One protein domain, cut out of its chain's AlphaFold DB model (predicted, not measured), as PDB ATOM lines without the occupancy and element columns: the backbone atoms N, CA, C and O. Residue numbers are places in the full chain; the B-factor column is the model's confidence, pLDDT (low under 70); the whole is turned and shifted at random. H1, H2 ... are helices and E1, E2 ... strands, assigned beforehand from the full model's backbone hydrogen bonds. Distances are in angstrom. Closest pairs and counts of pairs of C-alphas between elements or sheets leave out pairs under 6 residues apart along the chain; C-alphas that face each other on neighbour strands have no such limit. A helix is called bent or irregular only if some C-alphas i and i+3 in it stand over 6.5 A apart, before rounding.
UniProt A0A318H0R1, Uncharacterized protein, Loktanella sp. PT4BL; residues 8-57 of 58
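Overview. This is residues 8 to 57 of the 58 residues of an uncharacterized protein of Loktanella sp. PT4BL (UniProt A0A318H0R1). A small head at one end, made of the short strand pair E1 and E2, the helix H1 and a loop of residues 22 to 33, is joined by an arm to a second helix, H2, at the far end. The arm runs out from E2 through residues 38 to 45, and residues 45 to 51, of which 46 to 51 belong to H2, stick out free of the rest. The printed part has 50 residues with two named helices and two named strands, in the order E1, H1, E2, H2, and its one sheet, E1 - E2, is antiparallel. The class is mixed, helices and strands. The whole is extended, with a radius of gyration of the C-alphas of 18.4 A, and the C-alphas span 53 by 20 by 18 A, the arm with H2 making the length.

Arrangement. The sheet has two strands, E1, residues 8 to 10, and E2, residues 34 to 37. They are antiparallel neighbours, with 139 degrees between their N-to-C directions. Among the C-alphas that face each other are those of Arg 8 and Leu 36, 4.7 A apart, and those of Cys 10 and Cys 34, 3.9 A apart. N 9 and O 35, at 3.0 A, and N 35 and O 9, at 2.8 A, are within hydrogen-bond range. A tight link of 2 residues joins E1 to H1, residues 13 to 21. A short link of 8 residues joins E2 to H2, residues 46 to 55. H2 is apart from E1 and from H1. In H1 and H2 every O i to N i+4 pair is within hydrogen-bond range, and neither helix is bent.

Along the chain. E1 begins at C-alpha 8, at (54.706, -13.707, 24.482), and is 6.7 A long from first to last C-alpha. E2 is 9.3 A long, from Cys 34 to Ala 37. H1, from Pro 13 to Arg 21, is 12.3 A long and ends at C-alpha 21, at (47.718, 3.813, 37.618). H2, from Pro 46 to Lys 55, is 14.5 A long, and its last C-alpha, 55, is at (32.960, -15.761, -4.613).

Size, cuts and confidence. The two C-alphas farthest apart are those of Arg 21 and Arg 57, at 54.0 A. The printed part, residues 8 to 57 of a chain of 58, has no cut. The link from H1 to E2 is long, with 12 residues, 22 to 33, whose C-alphas lie 13 to 20 A from the mean of the C-alphas. The mean pLDDT of the printed part is 77.8, and 13 residues are under 70: 26 to 30, 32, and 37 to 43.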
ATOM      1  N   ARG A   8      54.538 -14.625  23.353       73.00
ATOM      2  CA  ARG A   8      54.706 -13.707  24.482       73.00
ATOM      3  C   ARG A   8      55.246 -12.399  23.935       73.00
ATOM      4  O   ARG A   8      56.162 -12.423  23.118       73.00
ATOM      5  N   TYR A   9      54.689 -11.283  24.380       75.56
ATOM      6  CA  TYR A   9      55.277  -9.972  24.141       75.56
ATOM      7  C   TYR A   9      55.465  -9.278  25.479       75.56
ATOM      8  O   TYR A   9      54.624  -9.401  26.365       75.56
ATOM      9  N   CYS A  10      56.578  -8.572  25.628       79.81
ATOM     10  CA  CYS A  10      56.807  -7.730  26.788       79.81
ATOM     11  C   CYS A  10      56.263  -6.341  26.480       79.81
ATOM     12  O   CYS A  10      56.514  -5.794  25.405       79.81
ATOM     13  N   ALA A  11      55.425  -5.837  27.375       80.50
ATOM     14  CA  ALA A  11      54.867  -4.511  27.253       80.50
ATOM     15  C   ALA A  11      55.906  -3.468  27.648       80.50
ATOM     16  O   ALA A  11      56.816  -3.723  28.438       80.50
ATOM     17  N   ASP A  12      55.730  -2.286  27.081       83.50
ATOM     18  CA  ASP A  12      56.528  -1.130  27.424       83.50
ATOM     19  C   ASP A  12      56.349  -0.759  28.921       83.50
ATOM     20  O   ASP A  12      55.216  -0.785  29.423       83.50
ATOM     21  N   PRO A  13      57.430  -0.429  29.655       84.06
ATOM     22  CA  PRO A  13      57.353  -0.067  31.071       84.06
ATOM     23  C   PRO A  13      56.447   1.136  31.367       84.06
ATOM     24  O   PRO A  13      55.768   1.154  32.396       84.06
ATOM     25  N   GLU A  14      56.398   2.128  30.475       87.69
ATOM     26  CA  GLU A  14      55.523   3.291  30.613       87.69
ATOM     27  C   GLU A  14      54.061   2.859  30.478       87.69
ATOM     28  O   GLU A  14      53.236   3.188  31.335       87.69
ATOM     29  N   ALA A  15      53.757   2.011  29.491       84.81
ATOM     30  CA  ALA A  15      52.425   1.430  29.323       84.81
ATOM     31  C   ALA A  15      51.991   0.596  30.544       84.81
ATOM     32  O   ALA A  15      50.844   0.694  30.980       84.81
ATOM     33  N   LEU A  16      52.899  -0.187  31.141       85.50
ATOM     34  CA  LEU A  16      52.637  -0.940  32.377       85.50
ATOM     35  C   LEU A  16      52.318  -0.017  33.556       85.50
ATOM     36  O   LEU A  16      51.358  -0.259  34.293       85.50
ATOM     37  N   SER A  17      53.086   1.063  33.716       84.62
ATOM     38  CA  SER A  17      52.855   2.049  34.775       84.62
ATOM     39  C   SER A  17      51.510   2.766  34.612       84.62
ATOM     40  O   SER A  17      50.784   2.944  35.593       84.62
ATOM     41  N   ALA A  18      51.134   3.094  33.372       87.69
ATOM     42  CA  ALA A  18      49.853   3.705  33.050       87.69
ATOM     43  C   ALA A  18      48.693   2.746  33.347       87.69
ATOM     44  O   ALA A  18      47.764   3.124  34.054       87.69
ATOM     45  N   MET A  19      48.791   1.480  32.923       84.75
ATOM     46  CA  MET A  19      47.784   0.459  33.232       84.75
ATOM     47  C   MET A  19      47.597   0.276  34.742       84.75
ATOM     48  O   MET A  19      46.463   0.272  35.215       84.75
ATOM     49  N   LYS A  20      48.692   0.207  35.514       84.69
ATOM     50  CA  LYS A  20      48.635   0.112  36.982       84.69
ATOM     51  C   LYS A  20      47.962   1.336  37.611       84.69
ATOM     52  O   LYS A  20      47.136   1.176  38.506       84.69
ATOM     53  N   ARG A  21      48.302   2.544  37.146       85.88
ATOM     54  CA  ARG A  21      47.718   3.813  37.618       85.88
ATOM     55  C   ARG A  21      46.219   3.894  37.331       85.88
ATOM     56  O   ARG A  21      45.467   4.352  38.184       85.88
ATOM     57  N   ASP A  22      45.802   3.431  36.158       85.81
ATOM     58  CA  ASP A  22      44.414   3.496  35.695       85.81
ATOM     59  C   ASP A  22      43.566   2.296  36.172       85.81
ATOM     60  O   ASP A  22      42.380   2.204  35.858       85.81
ATOM     61  N   GLY A  23      44.152   1.367  36.941       83.06
ATOM     62  CA  GLY A  23      43.471   0.168  37.440       83.06
ATOM     63  C   GLY A  23      43.149  -0.867  36.354       83.06
ATOM     64  O   GLY A  23      42.309  -1.744  36.555       83.06
ATOM     65  N   LEU A  24      43.806  -0.770  35.197       77.12
ATOM     66  CA  LEU A  24      43.667  -1.682  34.066       77.12
ATOM     67  C   LEU A  24      44.582  -2.899  34.245       77.12
ATOM     68  O   LEU A  24      45.641  -2.814  34.857       77.12
ATOM     69  N   GLY A  25      44.191  -4.047  33.683       71.81
ATOM     70  CA  GLY A  25      44.993  -5.275  33.762       71.81
ATOM     71  C   GLY A  25      44.768  -6.109  35.026       71.81
ATOM     72  O   GLY A  25      45.588  -6.965  35.342       71.81
ATOM     73  N   TRP A  26      43.656  -5.901  35.735       65.50
ATOM     74  CA  TRP A  26      43.221  -6.769  36.834       65.50
ATOM     75  C   TRP A  26      43.211  -8.246  36.398       65.50
ATOM     76  O   TRP A  26      42.559  -8.607  35.419       65.50
ATOM     77  N   GLY A  27      43.960  -9.093  37.111       67.31
ATOM     78  CA  GLY A  27      44.148 -10.511  36.775       67.31
ATOM     79  C   GLY A  27      45.346 -10.820  35.865       67.31
ATOM     80  O   GLY A  27      45.659 -11.992  35.664       67.31
ATOM     81  N   HIS A  28      46.048  -9.807  35.353       68.00
ATOM     82  CA  HIS A  28      47.355  -9.976  34.729       68.00
ATOM     83  C   HIS A  28      48.467  -9.643  35.722       68.00
ATOM     84  O   HIS A  28      48.370  -8.681  36.482       68.00
ATOM     85  N   ASP A  29      49.544 -10.425  35.688       67.19
ATOM     86  CA  ASP A  29      50.772 -10.081  36.395       67.19
ATOM     87  C   ASP A  29      51.471  -8.928  35.657       67.19
ATOM     88  O   ASP A  29      52.257  -9.126  34.727       67.19
ATOM     89  N   LEU A  30      51.117  -7.704  36.053       68.38
ATOM     90  CA  LEU A  30      51.732  -6.477  35.554       68.38
ATOM     91  C   LEU A  30      53.174  -6.299  36.064       68.38
ATOM     92  O   LEU A  30      53.879  -5.451  35.523       68.38
ATOM     93  N   GLU A  31      53.628  -7.069  37.064       70.06
ATOM     94  CA  GLU A  31      55.023  -7.038  37.531       70.06
ATOM     95  C   GLU A  31      55.944  -7.818  36.588       70.06
ATOM     96  O   GLU A  31      57.048  -7.364  36.293       70.06
ATOM     97  N   CYS A  32      55.475  -8.945  36.041       69.75
ATOM     98  CA  CYS A  32      56.219  -9.701  35.029       69.75
ATOM     99  C   CYS A  32      56.334  -8.965  33.682       69.75
ATOM    100  O   CYS A  32      57.210  -9.293  32.880       69.75
ATOM    101  N   GLY A  33      55.429  -8.024  33.386       71.56
ATOM    102  CA  GLY A  33      55.468  -7.154  32.205       71.56
ATOM    103  C   GLY A  33      55.278  -7.837  30.842       71.56
ATOM    104  O   GLY A  33      55.082  -7.150  29.840       71.56
ATOM    105  N   CYS A  34      55.301  -9.171  30.772       73.50
ATOM    106  CA  CYS A  34      55.141  -9.926  29.534       73.50
ATOM    107  C   CYS A  34      53.790 -10.650  29.476       73.50
ATOM    108  O   CYS A  34      53.468 -11.505  30.299       73.50
ATOM    109  N   PHE A  35      53.013 -10.331  28.443       77.31
ATOM    110  CA  PHE A  35      51.668 -10.842  28.224       77.31
ATOM    111  C   PHE A  35      51.656 -11.956  27.182       77.31
ATOM    112  O   PHE A  35      52.476 -12.013  26.262       77.31
ATOM    113  N   LEU A  36      50.671 -12.845  27.307       73.25
ATOM    114  CA  LEU A  36      50.350 -13.819  26.274       73.25
ATOM    115  C   LEU A  36      49.521 -13.114  25.200       73.25
ATOM    116  O   LEU A  36      48.342 -12.825  25.406       73.25
ATOM    117  N   ALA A  37      50.103 -12.889  24.026       68.81
ATOM    118  CA  ALA A  37      49.301 -12.682  22.837       68.81
ATOM    119  C   ALA A  37      48.635 -14.023  22.515       68.81
ATOM    120  O   ALA A  37      49.257 -14.955  21.993       68.81
ATOM    121  N   VAL A  38      47.347 -14.133  22.848       65.19
ATOM    122  CA  VAL A  38      46.494 -15.149  22.239       65.19
ATOM    123  C   VAL A  38      46.574 -14.867  20.747       65.19
ATOM    124  O   VAL A  38      46.065 -13.849  20.283       65.19
ATOM    125  N   ALA A  39      47.302 -15.713  20.015       60.84
ATOM    126  CA  ALA A  39      47.435 -15.581  18.577       60.84
ATOM    127  C   ALA A  39      46.019 -15.582  18.002       60.84
ATOM    128  O   ALA A  39      45.358 -16.624  17.953       60.84
ATOM    129  N   ARG A  40      45.518 -14.395  17.642       59.41
ATOM    130  CA  ARG A  40      44.217 -14.243  17.003       59.41
ATOM    131  C   ARG A  40      44.319 -15.078  15.741       59.41
ATOM    132  O   ARG A  40      45.164 -14.787  14.899       59.41
ATOM    133  N   SER A  41      43.571 -16.178  15.677       60.59
ATOM    134  CA  SER A  41      43.715 -17.124  14.578       60.59
ATOM    135  C   SER A  41      43.445 -16.366  13.281       60.59
ATOM    136  O   SER A  41      42.320 -15.950  13.022       60.59
ATOM    137  N   THR A  42      44.495 -16.119  12.497       65.19
ATOM    138  CA  THR A  42      44.390 -15.467  11.184       65.19
ATOM    139  C   THR A  42      43.799 -16.419  10.148       65.19
ATOM    140  O   THR A  42      43.512 -16.021   9.021       65.19
ATOM    141  N   ALA A  43      43.597 -17.687  10.523       69.69
ATOM    142  CA  ALA A  43      42.959 -18.673   9.683       69.69
ATOM    143  C   ALA A  43      41.480 -18.305   9.474       69.69
ATOM    144  O   ALA A  43      40.737 -18.163  10.450       69.69
ATOM    145  N   PRO A  44      41.011 -18.203   8.218       72.62
ATOM    146  CA  PRO A  44      39.601 -17.986   7.948       72.62
ATOM    147  C   PRO A  44      38.790 -19.155   8.512       72.62
ATOM    148  O   PRO A  44      39.086 -20.327   8.231       72.62
ATOM    149  N   GLY A  45      37.771 -18.818   9.308       81.12
ATOM    150  CA  GLY A  45      36.821 -19.776   9.862       81.12
ATOM    151  C   GLY A  45      36.065 -20.543   8.768       81.12
ATOM    152  O   GLY A  45      36.083 -20.146   7.599       81.12
ATOM    153  N   PRO A  46      35.377 -21.641   9.119       83.94
ATOM    154  CA  PRO A  46      34.712 -22.509   8.145       83.94
ATOM    155  C   PRO A  46      33.724 -21.743   7.253       83.94
ATOM    156  O   PRO A  46      33.728 -21.923   6.039       83.94
ATOM    157  N   ILE A  47      32.966 -20.803   7.825       88.56
ATOM    158  CA  ILE A  47      32.017 -19.955   7.087       88.56
ATOM    159  C   ILE A  47      32.748 -19.033   6.097       88.56
ATOM    160  O   ILE A  47      32.370 -18.948   4.931       88.56
ATOM    161  N   ALA A  48      33.846 -18.398   6.525       84.06
ATOM    162  CA  ALA A  48      34.649 -17.531   5.661       84.06
ATOM    163  C   ALA A  48      35.241 -18.300   4.466       84.06
ATOM    164  O   ALA A  48      35.326 -17.760   3.363       84.06
ATOM    165  N   ARG A  49      35.594 -19.582   4.649       84.19
ATOM    166  CA  ARG A  49      36.067 -20.451   3.558       84.19
ATOM    167  C   ARG A  49      34.971 -20.760   2.541       84.19
ATOM    168  O   ARG A  49      35.258 -20.747   1.346       84.19
ATOM    169  N   VAL A  50      33.739 -21.004   2.992       89.81
ATOM    170  CA  VAL A  50      32.590 -21.260   2.103       89.81
ATOM    171  C   VAL A  50      32.263 -20.019   1.275       89.81
ATOM    172  O   VAL A  50      32.173 -20.111   0.054       89.81
ATOM    173  N   ILE A  51      32.186 -18.844   1.907       90.56
ATOM    174  CA  ILE A  51      31.925 -17.575   1.205       90.56
ATOM    175  C   ILE A  51      33.026 -17.289   0.172       90.56
ATOM    176  O   ILE A  51      32.732 -16.959  -0.977       90.56
ATOM    177  N   ALA A  52      34.299 -17.473   0.538       87.88
ATOM    178  CA  ALA A  52      35.420 -17.287  -0.383       87.88
ATOM    179  C   ALA A  52      35.436 -18.307  -1.539       87.88
ATOM    180  O   ALA A  52      35.936 -18.006  -2.623       87.88
ATOM    181  N   ALA A  53      34.923 -19.522  -1.331       86.12
ATOM    182  CA  ALA A  53      34.770 -20.511  -2.394       86.12
ATOM    183  C   ALA A  53      33.638 -20.134  -3.361       86.12
ATOM    184  O   ALA A  53      33.815 -20.270  -4.568       86.12
ATOM    185  N   LEU A  54      32.521 -19.616  -2.842       91.38
ATOM    186  CA  LEU A  54      31.393 -19.161  -3.653       91.38
ATOM    187  C   LEU A  54      31.778 -17.947  -4.511       91.38
ATOM    188  O   LEU A  54      31.551 -17.950  -5.714       91.38
ATOM    189  N   LYS A  55      32.466 -16.961  -3.914       88.62
ATOM    190  CA  LYS A  55      32.960 -15.761  -4.613       88.62
ATOM    191  C   LYS A  55      33.944 -16.076  -5.746       88.62
ATOM    192  O   LYS A  55      34.083 -15.281  -6.658       88.62
ATOM    193  N   ARG A  56      34.653 -17.208  -5.688       81.56
ATOM    194  CA  ARG A  56      35.581 -17.634  -6.753       81.56
ATOM    195  C   ARG A  56      34.902 -18.372  -7.912       81.56
ATOM    196  O   ARG A  56      35.580 -18.667  -8.887       81.56
ATOM    197  N   ARG A  57      33.622 -18.734  -7.783       75.94
ATOM    198  CA  ARG A  57      32.870 -19.511  -8.786       75.94
ATOM    199  C   ARG A  57      31.837 -18.696  -9.569       75.94
ATOM    200  O   ARG A  57      31.296 -19.245 -10.523       75.94
TER     201      ARG A  57